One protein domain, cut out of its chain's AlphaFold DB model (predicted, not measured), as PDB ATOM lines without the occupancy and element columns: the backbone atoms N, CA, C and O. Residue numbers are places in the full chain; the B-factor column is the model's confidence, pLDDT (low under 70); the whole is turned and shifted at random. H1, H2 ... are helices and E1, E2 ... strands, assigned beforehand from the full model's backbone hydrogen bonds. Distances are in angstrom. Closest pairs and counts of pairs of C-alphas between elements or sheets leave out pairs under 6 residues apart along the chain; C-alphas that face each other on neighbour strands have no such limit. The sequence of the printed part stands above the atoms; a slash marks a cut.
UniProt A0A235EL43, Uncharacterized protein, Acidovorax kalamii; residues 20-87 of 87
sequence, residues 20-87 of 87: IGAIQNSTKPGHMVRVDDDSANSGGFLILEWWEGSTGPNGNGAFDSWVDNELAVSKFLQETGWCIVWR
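What this domain is: This is residues 20 to 87 of the 87 residues of an uncharacterized protein of Acidovorax kalamii (UniProt A0A235EL43). A strongly twisted sheet of five strands has one long helix, H2, over one face, along E3, making two layers; E2 and E3 form the long middle, and the tiny helix H1 sits at one end of them where the chain turns from E2 into E3. The printed part has 68 residues, with named elements in the order E1, E2, H1, E3, E4, H2, E5. The sheet's order is E4, E3, E2, E1, E5, all antiparallel, and the class is mixed, helices and strands. The whole is compact, with a radius of gyration of the C-alphas of 11.8 A and spans of 32 by 24 by 20 A.

Where its parts are: E1, residues 20 to 23, begins at C-alpha (21.048, -21.939, -42.194) and is 9.8 A long. E2, residues 32 to 38, is 18.8 A long; H1, residues 39 to 42, is 5.5 A. E3, residues 44 to 50, is 20.0 A, and E4, residues 63 to 67, 13.5 A. H2, residues 70 to 80, is 15.6 A. E5, residues 84 to 86, is 6.1 A and ends at C-alpha (22.081, -22.948, -36.526).

How they stand to each other: Between E1 and E5, N 22 and O 85 are 2.9 A apart. In the hairpin E1 and E2, N 21 and O 33 are 2.8 A apart. Between E2 and E3, N 34 and O 48 are 2.8 A apart. In the hairpin E3 and E4, N 47 and O 65 are 2.8 A apart. These pairs are within hydrogen-bond range. H1 is only just not on the sheet, with 4 pairs of C-alphas within 10 A. H2 is on the sheet at a height of 8.4 A, over E3, along the strands at 20 degrees to E3 on the local plane; its closest C-alphas to E3 are those of Val 73 and Phe 45, 7.4 A. Every O i to N i+4 pair of H2 is within hydrogen-bond range; H1 is too short for one.

The domain as a whole: The C-alphas farthest apart, of Thr 27 and Ala 40, are 34.1 A apart. The printed part has no cut. The link E3 to E4 is long, residues 51 to 62. No printed residue is under 70 in pLDDT.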
ATOM      1  N   ILE A  20      20.343 -20.778 -41.655       93.31
ATOM      2  CA  ILE A  20      21.048 -21.939 -42.194       93.31
ATOM      3  C   ILE A  20      21.679 -22.702 -41.029       93.31
ATOM      4  O   ILE A  20      22.399 -22.138 -40.206       93.31
ATOM      5  N   GLY A  21      21.421 -24.002 -40.974       94.69
ATOM      6  CA  GLY A  21      21.984 -24.928 -40.006       94.69
ATOM      7  C   GLY A  21      22.996 -25.869 -40.647       94.69
ATOM      8  O   GLY A  21      22.772 -26.379 -41.740       94.69
ATOM      9  N   ALA A  22      24.109 -26.125 -39.962       96.19
ATOM     10  CA  ALA A  22      25.079 -27.141 -40.366       96.19
ATOM     11  C   ALA A  22      24.786 -28.470 -39.654       96.19
ATOM     12  O   ALA A  22      24.753 -28.507 -38.420       96.19
ATOM     13  N   ILE A  23      24.626 -29.559 -40.408       96.44
ATOM     14  CA  ILE A  23      24.325 -30.894 -39.874       96.44
ATOM     15  C   ILE A  23      25.637 -31.605 -39.518       96.44
ATOM     16  O   ILE A  23      26.427 -31.956 -40.391       96.44
ATOM     17  N   GLN A  24      25.873 -31.834 -38.226       96.62
ATOM     18  CA  GLN A  24      27.158 -32.336 -37.713       96.62
ATOM     19  C   GLN A  24      27.302 -33.860 -37.775       96.62
ATOM     20  O   GLN A  24      28.413 -34.382 -37.765       96.62
ATOM     21  N   ASN A  25      26.188 -34.589 -37.813       96.50
ATOM     22  CA  ASN A  25      26.152 -36.052 -37.761       96.50
ATOM     23  C   ASN A  25      25.802 -36.688 -39.116       96.50
ATOM     24  O   ASN A  25      25.136 -37.721 -39.164       96.50
ATOM     25  N   SER A  26      26.240 -36.078 -40.220       96.00
ATOM     26  CA  SER A  26      26.031 -36.603 -41.571       96.00
ATOM     27  C   SER A  26      27.323 -37.111 -42.206       96.00
ATOM     28  O   SER A  26      28.402 -36.585 -41.957       96.00
ATOM     29  N   THR A  27      27.209 -38.118 -43.074       96.12
ATOM     30  CA  THR A  27      28.307 -38.589 -43.935       96.12
ATOM     31  C   THR A  27      28.471 -37.749 -45.204       96.12
ATOM     32  O   THR A  27      29.451 -37.916 -45.927       96.12
ATOM     33  N   LYS A  28      27.519 -36.852 -45.489       96.62
ATOM     34  CA  LYS A  28      27.570 -35.922 -46.618       96.62
ATOM     35  C   LYS A  28      28.507 -34.747 -46.270       96.62
ATOM     36  O   LYS A  28      28.308 -34.113 -45.232       96.62
ATOM     37  N   PRO A  29      29.522 -34.440 -47.096       96.38
ATOM     38  CA  PRO A  29      30.471 -33.366 -46.810       96.38
ATOM     39  C   PRO A  29      29.788 -31.995 -46.854       96.38
ATOM     40  O   PRO A  29      29.068 -31.691 -47.800       96.38
ATOM     41  N   GLY A  30      29.998 -31.171 -45.825       95.94
ATOM     42  CA  GLY A  30      29.409 -29.830 -45.759       95.94
ATOM     43  C   GLY A  30      27.877 -29.832 -45.794       95.94
ATOM     44  O   GLY A  30      27.289 -28.974 -46.442       95.94
ATOM     45  N   HIS A  31      27.231 -30.819 -45.162       97.44
ATOM     46  CA  HIS A  31      25.775 -30.948 -45.173       97.44
ATOM     47  C   HIS A  31      25.095 -29.807 -44.402       97.44
ATOM     48  O   HIS A  31      25.346 -29.609 -43.208       97.44
ATOM     49  N   MET A  32      24.217 -29.077 -45.085       96.50
ATOM     50  CA  MET A  32      23.485 -27.932 -44.551       96.50
ATOM     51  C   MET A  32      21.978 -28.126 -44.708       96.50
ATOM     52  O   MET A  32      21.523 -28.849 -45.594       96.50
ATOM     53  N   VAL A  33      21.221 -27.415 -43.875       95.94
ATOM     54  CA  VAL A  33      19.764 -27.308 -43.939       95.94
ATOM     55  C   VAL A  33      19.322 -25.854 -43.793       95.94
ATOM     56  O   VAL A  33      19.947 -25.078 -43.070       95.94
ATOM     57  N   ARG A  34      18.230 -25.473 -44.450       95.25
ATOM     58  CA  ARG A  34      17.511 -24.211 -44.233       95.25
ATOM     59  C   ARG A  34      16.017 -24.491 -44.217       95.25
ATOM     60  O   ARG A  34      15.551 -25.323 -44.987       95.25
ATOM     61  N   VAL A  35      15.276 -23.791 -43.370       94.75
ATOM     62  CA  VAL A  35      13.809 -23.810 -43.407       94.75
ATOM     63  C   VAL A  35      13.333 -22.459 -43.907       94.75
ATOM     64  O   VAL A  35      13.659 -21.447 -43.293       94.75
ATOM     65  N   ASP A  36      12.571 -22.433 -44.989       93.94
ATOM     66  CA  ASP A  36      11.952 -21.230 -45.529       93.94
ATOM     67  C   ASP A  36      10.447 -21.245 -45.251       93.94
ATOM     68  O   ASP A  36       9.779 -22.270 -45.398       93.94
ATOM     69  N   ASP A  37       9.919 -20.095 -44.836       93.62
ATOM     70  CA  ASP A  37       8.477 -19.867 -44.777       93.62
ATOM     71  C   ASP A  37       7.980 -19.614 -46.205       93.62
ATOM     72  O   ASP A  37       8.323 -18.601 -46.818       93.62
ATOM     73  N   ASP A  38       7.201 -20.557 -46.728       94.56
ATOM     74  CA  ASP A  38       6.592 -20.495 -48.057       94.56
ATOM     75  C   ASP A  38       5.062 -20.351 -47.962       94.56
ATOM     76  O   ASP A  38       4.315 -20.644 -48.899       94.56
ATOM     77  N   SER A  39       4.559 -19.876 -46.816       92.56
ATOM     78  CA  SER A  39       3.124 -19.792 -46.535       92.56
ATOM     79  C   SER A  39       2.388 -18.896 -47.527       92.56
ATOM     80  O   SER A  39       1.254 -19.186 -47.901       92.56
ATOM     81  N   ALA A  40       3.050 -17.848 -48.021       94.00
ATOM     82  CA  ALA A  40       2.490 -16.942 -49.018       94.00
ATOM     83  C   ALA A  40       2.320 -17.582 -50.409       94.00
ATOM     84  O   ALA A  40       1.415 -17.181 -51.140       94.00
ATOM     85  N   ASN A  41       3.161 -18.555 -50.781       93.88
ATOM     86  CA  ASN A  41       3.146 -19.152 -52.121       93.88
ATOM     87  C   ASN A  41       2.423 -20.500 -52.145       93.88
ATOM     88  O   ASN A  41       1.657 -20.773 -53.068       93.88
ATOM     89  N   SER A  42       2.649 -21.336 -51.133       94.31
ATOM     90  CA  SER A  42       2.155 -22.712 -51.091       94.31
ATOM     91  C   SER A  42       1.325 -23.024 -49.839       94.31
ATOM     92  O   SER A  42       0.813 -24.135 -49.714       94.31
ATOM     93  N   GLY A  43       1.246 -22.101 -48.877       94.56
ATOM     94  CA  GLY A  43       0.567 -22.325 -47.599       94.56
ATOM     95  C   GLY A  43       1.349 -23.159 -46.578       94.56
ATOM     96  O   GLY A  43       0.731 -23.631 -45.631       94.56
ATOM     97  N   GLY A  44       2.662 -23.358 -46.752       95.06
ATOM     98  CA  GLY A  44       3.472 -24.169 -45.834       95.06
ATOM     99  C   GLY A  44       4.931 -23.731 -45.733       95.06
ATOM    100  O   GLY A  44       5.252 -22.565 -45.922       95.06
ATOM    101  N   PHE A  45       5.816 -24.670 -45.423       95.56
ATOM    102  CA  PHE A  45       7.249 -24.447 -45.238       95.56
ATOM    103  C   PHE A  45       8.051 -25.337 -46.181       95.56
ATOM    104  O   PHE A  45       7.693 -26.493 -46.415       95.56
ATOM    105  N   LEU A  46       9.170 -24.811 -46.671       95.38
ATOM    106  CA  LEU A  46      10.147 -25.563 -47.450       95.38
ATOM    107  C   LEU A  46      11.374 -25.852 -46.591       95.38
ATOM    108  O   LEU A  46      12.043 -24.942 -46.108       95.38
ATOM    109  N   ILE A  47      11.689 -27.129 -46.419       95.56
ATOM    110  CA  ILE A  47      12.911 -27.597 -45.771       95.56
ATOM    111  C   ILE A  47      13.896 -27.956 -46.877       95.56
ATOM    112  O   ILE A  47      13.656 -28.882 -47.645       95.56
ATOM    113  N   LEU A  48      14.992 -27.212 -46.971       96.38
ATOM    114  CA  LEU A  48      16.018 -27.366 -47.995       96.38
ATOM    115  C   LEU A  48      17.264 -28.006 -47.397       96.38
ATOM    116  O   LEU A  48      17.814 -27.457 -46.446       96.38
ATOM    117  N   GLU A  49      17.755 -29.098 -47.983       96.62
ATOM    118  CA  GLU A  49      19.049 -29.705 -47.644       96.62
ATOM    119  C   GLU A  49      19.993 -29.739 -48.853       96.62
ATOM    120  O   GLU A  49      19.578 -29.971 -49.992       96.62
ATOM    121  N   TRP A  50      21.284 -29.514 -48.625       97.69
ATOM    122  CA  TRP A  50      22.316 -29.617 -49.661       97.69
ATOM    123  C   TRP A  50      23.679 -29.933 -49.056       97.69
ATOM    124  O   TRP A  50      23.909 -29.752 -47.861       97.69
ATOM    125  N   TRP A  51      24.602 -30.408 -49.884       97.12
ATOM    126  CA  TRP A  51      25.956 -30.756 -49.467       97.12
ATOM    127  C   TRP A  51      26.943 -30.483 -50.599       97.12
ATOM    128  O   TRP A  51      26.560 -30.179 -51.728       97.12
ATOM    129  N   GLU A  52      28.236 -30.574 -50.320       95.50
ATOM    130  CA  GLU A  52      29.256 -30.344 -51.338       95.50
ATOM    131  C   GLU A  52      29.129 -31.371 -52.474       95.50
ATOM    132  O   GLU A  52      29.193 -32.583 -52.260       95.50
ATOM    133  N   GLY A  53      28.929 -30.876 -53.697       94.81
ATOM    134  CA  GLY A  53      28.723 -31.710 -54.883       94.81
ATOM    135  C   GLY A  53      27.303 -32.265 -55.044       94.81
ATOM    136  O   GLY A  53      27.100 -33.134 -55.893       94.81
ATOM    137  N   SER A  54      26.320 -31.796 -54.267       95.06
ATOM    138  CA  SER A  54      24.919 -32.163 -54.484       95.06
ATOM    139  C   SER A  54      24.380 -31.602 -55.807       95.06
ATOM    140  O   SER A  54      24.759 -30.525 -56.264       95.06
ATOM    141  N   THR A  55      23.471 -32.349 -56.436       94.44
ATOM    142  CA  THR A  55      22.810 -31.980 -57.701       94.44
ATOM    143  C   THR A  55      21.296 -31.909 -57.530       94.44
ATOM    144  O   THR A  55      20.546 -32.337 -58.408       94.44
ATOM    145  N   GLY A  56      20.843 -31.464 -56.357       90.44
ATOM    146  CA  GLY A  56      19.425 -31.315 -56.067       90.44
ATOM    147  C   GLY A  56      18.727 -30.380 -57.062       90.44
ATOM    148  O   GLY A  56      19.386 -29.570 -57.720       90.44
ATOM    149  N   PRO A  57      17.401 -30.515 -57.212       88.62
ATOM    150  CA  PRO A  57      16.644 -29.822 -58.250       88.62
ATOM    151  C   PRO A  57      16.576 -28.299 -58.053       88.62
ATOM    152  O   PRO A  57      16.302 -27.584 -59.016       88.62
ATOM    153  N   ASN A  58      16.831 -27.802 -56.839       89.50
ATOM    154  CA  ASN A  58      16.729 -26.384 -56.497       89.50
ATOM    155  C   ASN A  58      18.085 -25.664 -56.518       89.50
ATOM    156  O   ASN A  58      19.151 -26.259 -56.696       89.50
ATOM    157  N   GLY A  59      18.045 -24.344 -56.309       82.81
ATOM    158  CA  GLY A  59      19.235 -23.493 -56.249       82.81
ATOM    159  C   GLY A  59      20.312 -24.041 -55.302       82.81
ATOM    160  O   GLY A  59      20.005 -24.554 -54.231       82.81
ATOM    161  N   ASN A  60      21.580 -23.925 -55.713       79.75
ATOM    162  CA  ASN A  60      22.755 -24.508 -55.041       79.75
ATOM    163  C   ASN A  60      22.770 -26.048 -54.958       79.75
ATOM    164  O   ASN A  60      23.502 -26.603 -54.143       79.75
ATOM    165  N   GLY A  61      21.994 -26.745 -55.795       91.62
ATOM    166  CA  GLY A  61      21.940 -28.206 -55.779       91.62
ATOM    167  C   GLY A  61      21.188 -28.751 -54.565       91.62
ATOM    168  O   GLY A  61      21.546 -29.822 -54.068       91.62
ATOM    169  N   ALA A  62      20.189 -28.015 -54.070       95.44
ATOM    170  CA  ALA A  62      19.417 -28.374 -52.886       95.44
ATOM    171  C   ALA A  62      18.215 -29.272 -53.202       95.44
ATOM    172  O   ALA A  62      17.554 -29.122 -54.233       95.44
ATOM    173  N   PHE A  63      17.926 -30.189 -52.287       95.69
ATOM    174  CA  PHE A  63      16.708 -30.989 -52.248       95.69
ATOM    175  C   PHE A  63      15.727 -30.329 -51.290       95.69
ATOM    176  O   PHE A  63      16.133 -29.878 -50.220       95.69
ATOM    177  N   ASP A  64      14.461 -30.247 -51.681       94.56
ATOM    178  CA  ASP A  64      13.403 -29.680 -50.859       94.56
ATOM    179  C   ASP A  64      12.437 -30.752 -50.358       94.56
ATOM    180  O   ASP A  64      12.173 -31.763 -51.009       94.56
ATOM    181  N   SER A  65      11.905 -30.516 -49.166       96.31
ATOM    182  CA  SER A  65      10.738 -31.197 -48.622       96.31
ATOM    183  C   SER A  65       9.743 -30.145 -48.162       96.31
ATOM    184  O   SER A  65      10.096 -29.232 -47.417       96.31
ATOM    185  N   TRP A  66       8.500 -30.273 -48.610       96.62
ATOM    186  CA  TRP A  66       7.421 -29.378 -48.220       96.62
ATOM    187  C   TRP A  66       6.641 -29.942 -47.033       96.62
ATOM    188  O   TRP A  66       6.293 -31.126 -47.027       96.62
ATOM    189  N   VAL A  67       6.327 -29.092 -46.057       96.62
ATOM    190  CA  VAL A  67       5.460 -29.425 -44.919       96.62
ATOM    191  C   VAL A  67       4.432 -28.324 -44.677       96.62
ATOM    192  O   VAL A  67       4.622 -27.173 -45.055       96.62
ATOM    193  N   ASP A  68       3.325 -28.671 -44.038       96.06
ATOM    194  CA  ASP A  68       2.126 -27.840 -43.943       96.06
ATOM    195  C   ASP A  68       2.188 -26.751 -42.860       96.06
ATOM    196  O   ASP A  68       1.526 -25.725 -42.988       96.06
ATOM    197  N   ASN A  69       2.951 -26.945 -41.781       92.81
ATOM    198  CA  ASN A  69       3.033 -25.986 -40.672       92.81
ATOM    199  C   ASN A  69       4.314 -26.150 -39.826       92.81
ATOM    200  O   ASN A  69       5.070 -27.105 -39.993       92.81
ATOM    201  N   GLU A  70       4.537 -25.234 -38.875       91.06
ATOM    202  CA  GLU A  70       5.713 -25.245 -37.987       91.06
ATOM    203  C   GLU A  70       5.851 -26.547 -37.179       91.06
ATOM    204  O   GLU A  70       6.962 -27.048 -37.007       91.06
ATOM    205  N   LEU A  71       4.738 -27.138 -36.723       91.81
ATOM    206  CA  LEU A  71       4.767 -28.403 -35.979       91.81
ATOM    207  C   LEU A  71       5.273 -29.552 -36.863       91.81
ATOM    208  O   LEU A  71       6.019 -30.416 -36.395       91.81
ATOM    209  N   ALA A  72       4.894 -29.559 -38.140       94.31
ATOM    210  CA  ALA A  72       5.390 -30.530 -39.103       94.31
ATOM    211  C   ALA A  72       6.873 -30.320 -39.437       94.31
ATOM    212  O   ALA A  72       7.578 -31.311 -39.626       94.31
ATOM    213  N   VAL A  73       7.381 -29.079 -39.415       93.44
ATOM    214  CA  VAL A  73       8.830 -28.820 -39.508       93.44
ATOM    215  C   VAL A  73       9.561 -29.454 -38.324       93.44
ATOM    216  O   VAL A  73      10.489 -30.234 -38.531       93.44
ATOM    217  N   SER A  74       9.127 -29.172 -37.092       91.75
ATOM    218  CA  SER A  74       9.717 -29.754 -35.878       91.75
ATOM    219  C   SER A  74       9.741 -31.281 -35.933       91.75
ATOM    220  O   SER A  74      10.773 -31.907 -35.687       91.75
ATOM    221  N   LYS A  75       8.621 -31.891 -36.336       93.88
ATOM    222  CA  LYS A  75       8.517 -33.343 -36.489       93.88
ATOM    223  C   LYS A  75       9.470 -33.881 -37.559       93.88
ATOM    224  O   LYS A  75      10.162 -34.861 -37.298       93.88
ATOM    225  N   PHE A  76       9.547 -33.235 -38.721       94.94
ATOM    226  CA  PHE A  76      10.473 -33.620 -39.787       94.94
ATOM    227  C   PHE A  76      11.924 -33.596 -39.290       94.94
ATOM    228  O   PHE A  76      12.646 -34.584 -39.416       94.94
ATOM    229  N   LEU A  77      12.345 -32.491 -38.663       93.31
ATOM    230  CA  LEU A  77      13.704 -32.350 -38.136       93.31
ATOM    231  C   LEU A  77      13.998 -33.403 -37.058       93.31
ATOM    232  O   LEU A  77      15.076 -33.995 -37.065       93.31
ATOM    233  N   GLN A  78      13.037 -33.709 -36.185       93.06
ATOM    234  CA  GLN A  78      13.179 -34.769 -35.188       93.06
ATOM    235  C   GLN A  78      13.342 -36.159 -35.827       93.06
ATOM    236  O   GLN A  78      14.225 -36.917 -35.424       93.06
ATOM    237  N   GLU A  79      12.520 -36.496 -36.824       95.44
ATOM    238  CA  GLU A  79      12.539 -37.799 -37.506       95.44
ATOM    239  C   GLU A  79      13.828 -38.032 -38.304       95.44
ATOM    240  O   GLU A  79      14.284 -39.171 -38.412       95.44
ATOM    241  N   THR A  80      14.465 -36.968 -38.805       94.56
ATOM    242  CA  THR A  80      15.767 -37.072 -39.490       94.56
ATOM    243  C   THR A  80      16.908 -37.489 -38.557       94.56
ATOM    244  O   THR A  80      17.931 -38.005 -39.014       94.56
ATOM    245  N   GLY A  81      16.768 -37.233 -37.251       94.50
ATOM    246  CA  GLY A  81      17.835 -37.414 -36.271       94.50
ATOM    247  C   GLY A  81      19.036 -36.482 -36.477       94.50
ATOM    248  O   GLY A  81      20.125 -36.782 -35.985       94.50
ATOM    249  N   TRP A  82      18.891 -35.380 -37.217       95.12
ATOM    250  CA  TRP A  82      19.987 -34.447 -37.479       95.12
ATOM    251  C   TRP A  82      20.387 -33.644 -36.237       95.12
ATOM    252  O   TRP A  82      19.564 -33.075 -35.526       95.12
ATOM    253  N   CYS A  83      21.696 -33.545 -36.013       94.94
ATOM    254  CA  CYS A  83      22.297 -32.643 -35.040       94.94
ATOM    255  C   CYS A  83      22.664 -31.340 -35.756       94.94
ATOM    256  O   CYS A  83      23.688 -31.269 -36.443       94.94
ATOM    257  N   ILE A  84      21.793 -30.337 -35.643       94.12
ATOM    258  CA  ILE A  84      21.872 -29.093 -36.416       94.12
ATOM    259  C   ILE A  84      22.472 -27.976 -35.560       94.12
ATOM    260  O   ILE A  84      21.997 -27.691 -34.463       94.12
ATOM    261  N   VAL A  85      23.494 -27.305 -36.091       93.88
ATOM    262  CA  VAL A  85      24.060 -26.082 -35.511       93.88
ATOM    263  C   VAL A  85      23.626 -24.887 -36.357       93.88
ATOM    264  O   VAL A  85      24.176 -24.664 -37.436       93.88
ATOM    265  N   TRP A  86      22.631 -24.142 -35.871       91.62
ATOM    266  CA  TRP A  86      22.081 -22.948 -36.526       91.62
ATOM    267  C   TRP A  86      23.030 -21.744 -36.453       91.62
ATOM    268  O   TRP A  86      23.773 -21.595 -35.477       91.62
ATOM    269  N   ARG A  87      22.996 -20.887 -37.480       80.19
ATOM    270  CA  ARG A  87      23.761 -19.636 -37.577       80.19
ATOM    271  C   ARG A  87      22.902 -18.479 -38.062       80.19
ATOM    272  O   ARG A  87      21.966 -18.735 -38.852       80.19
TER     273      ARG A  87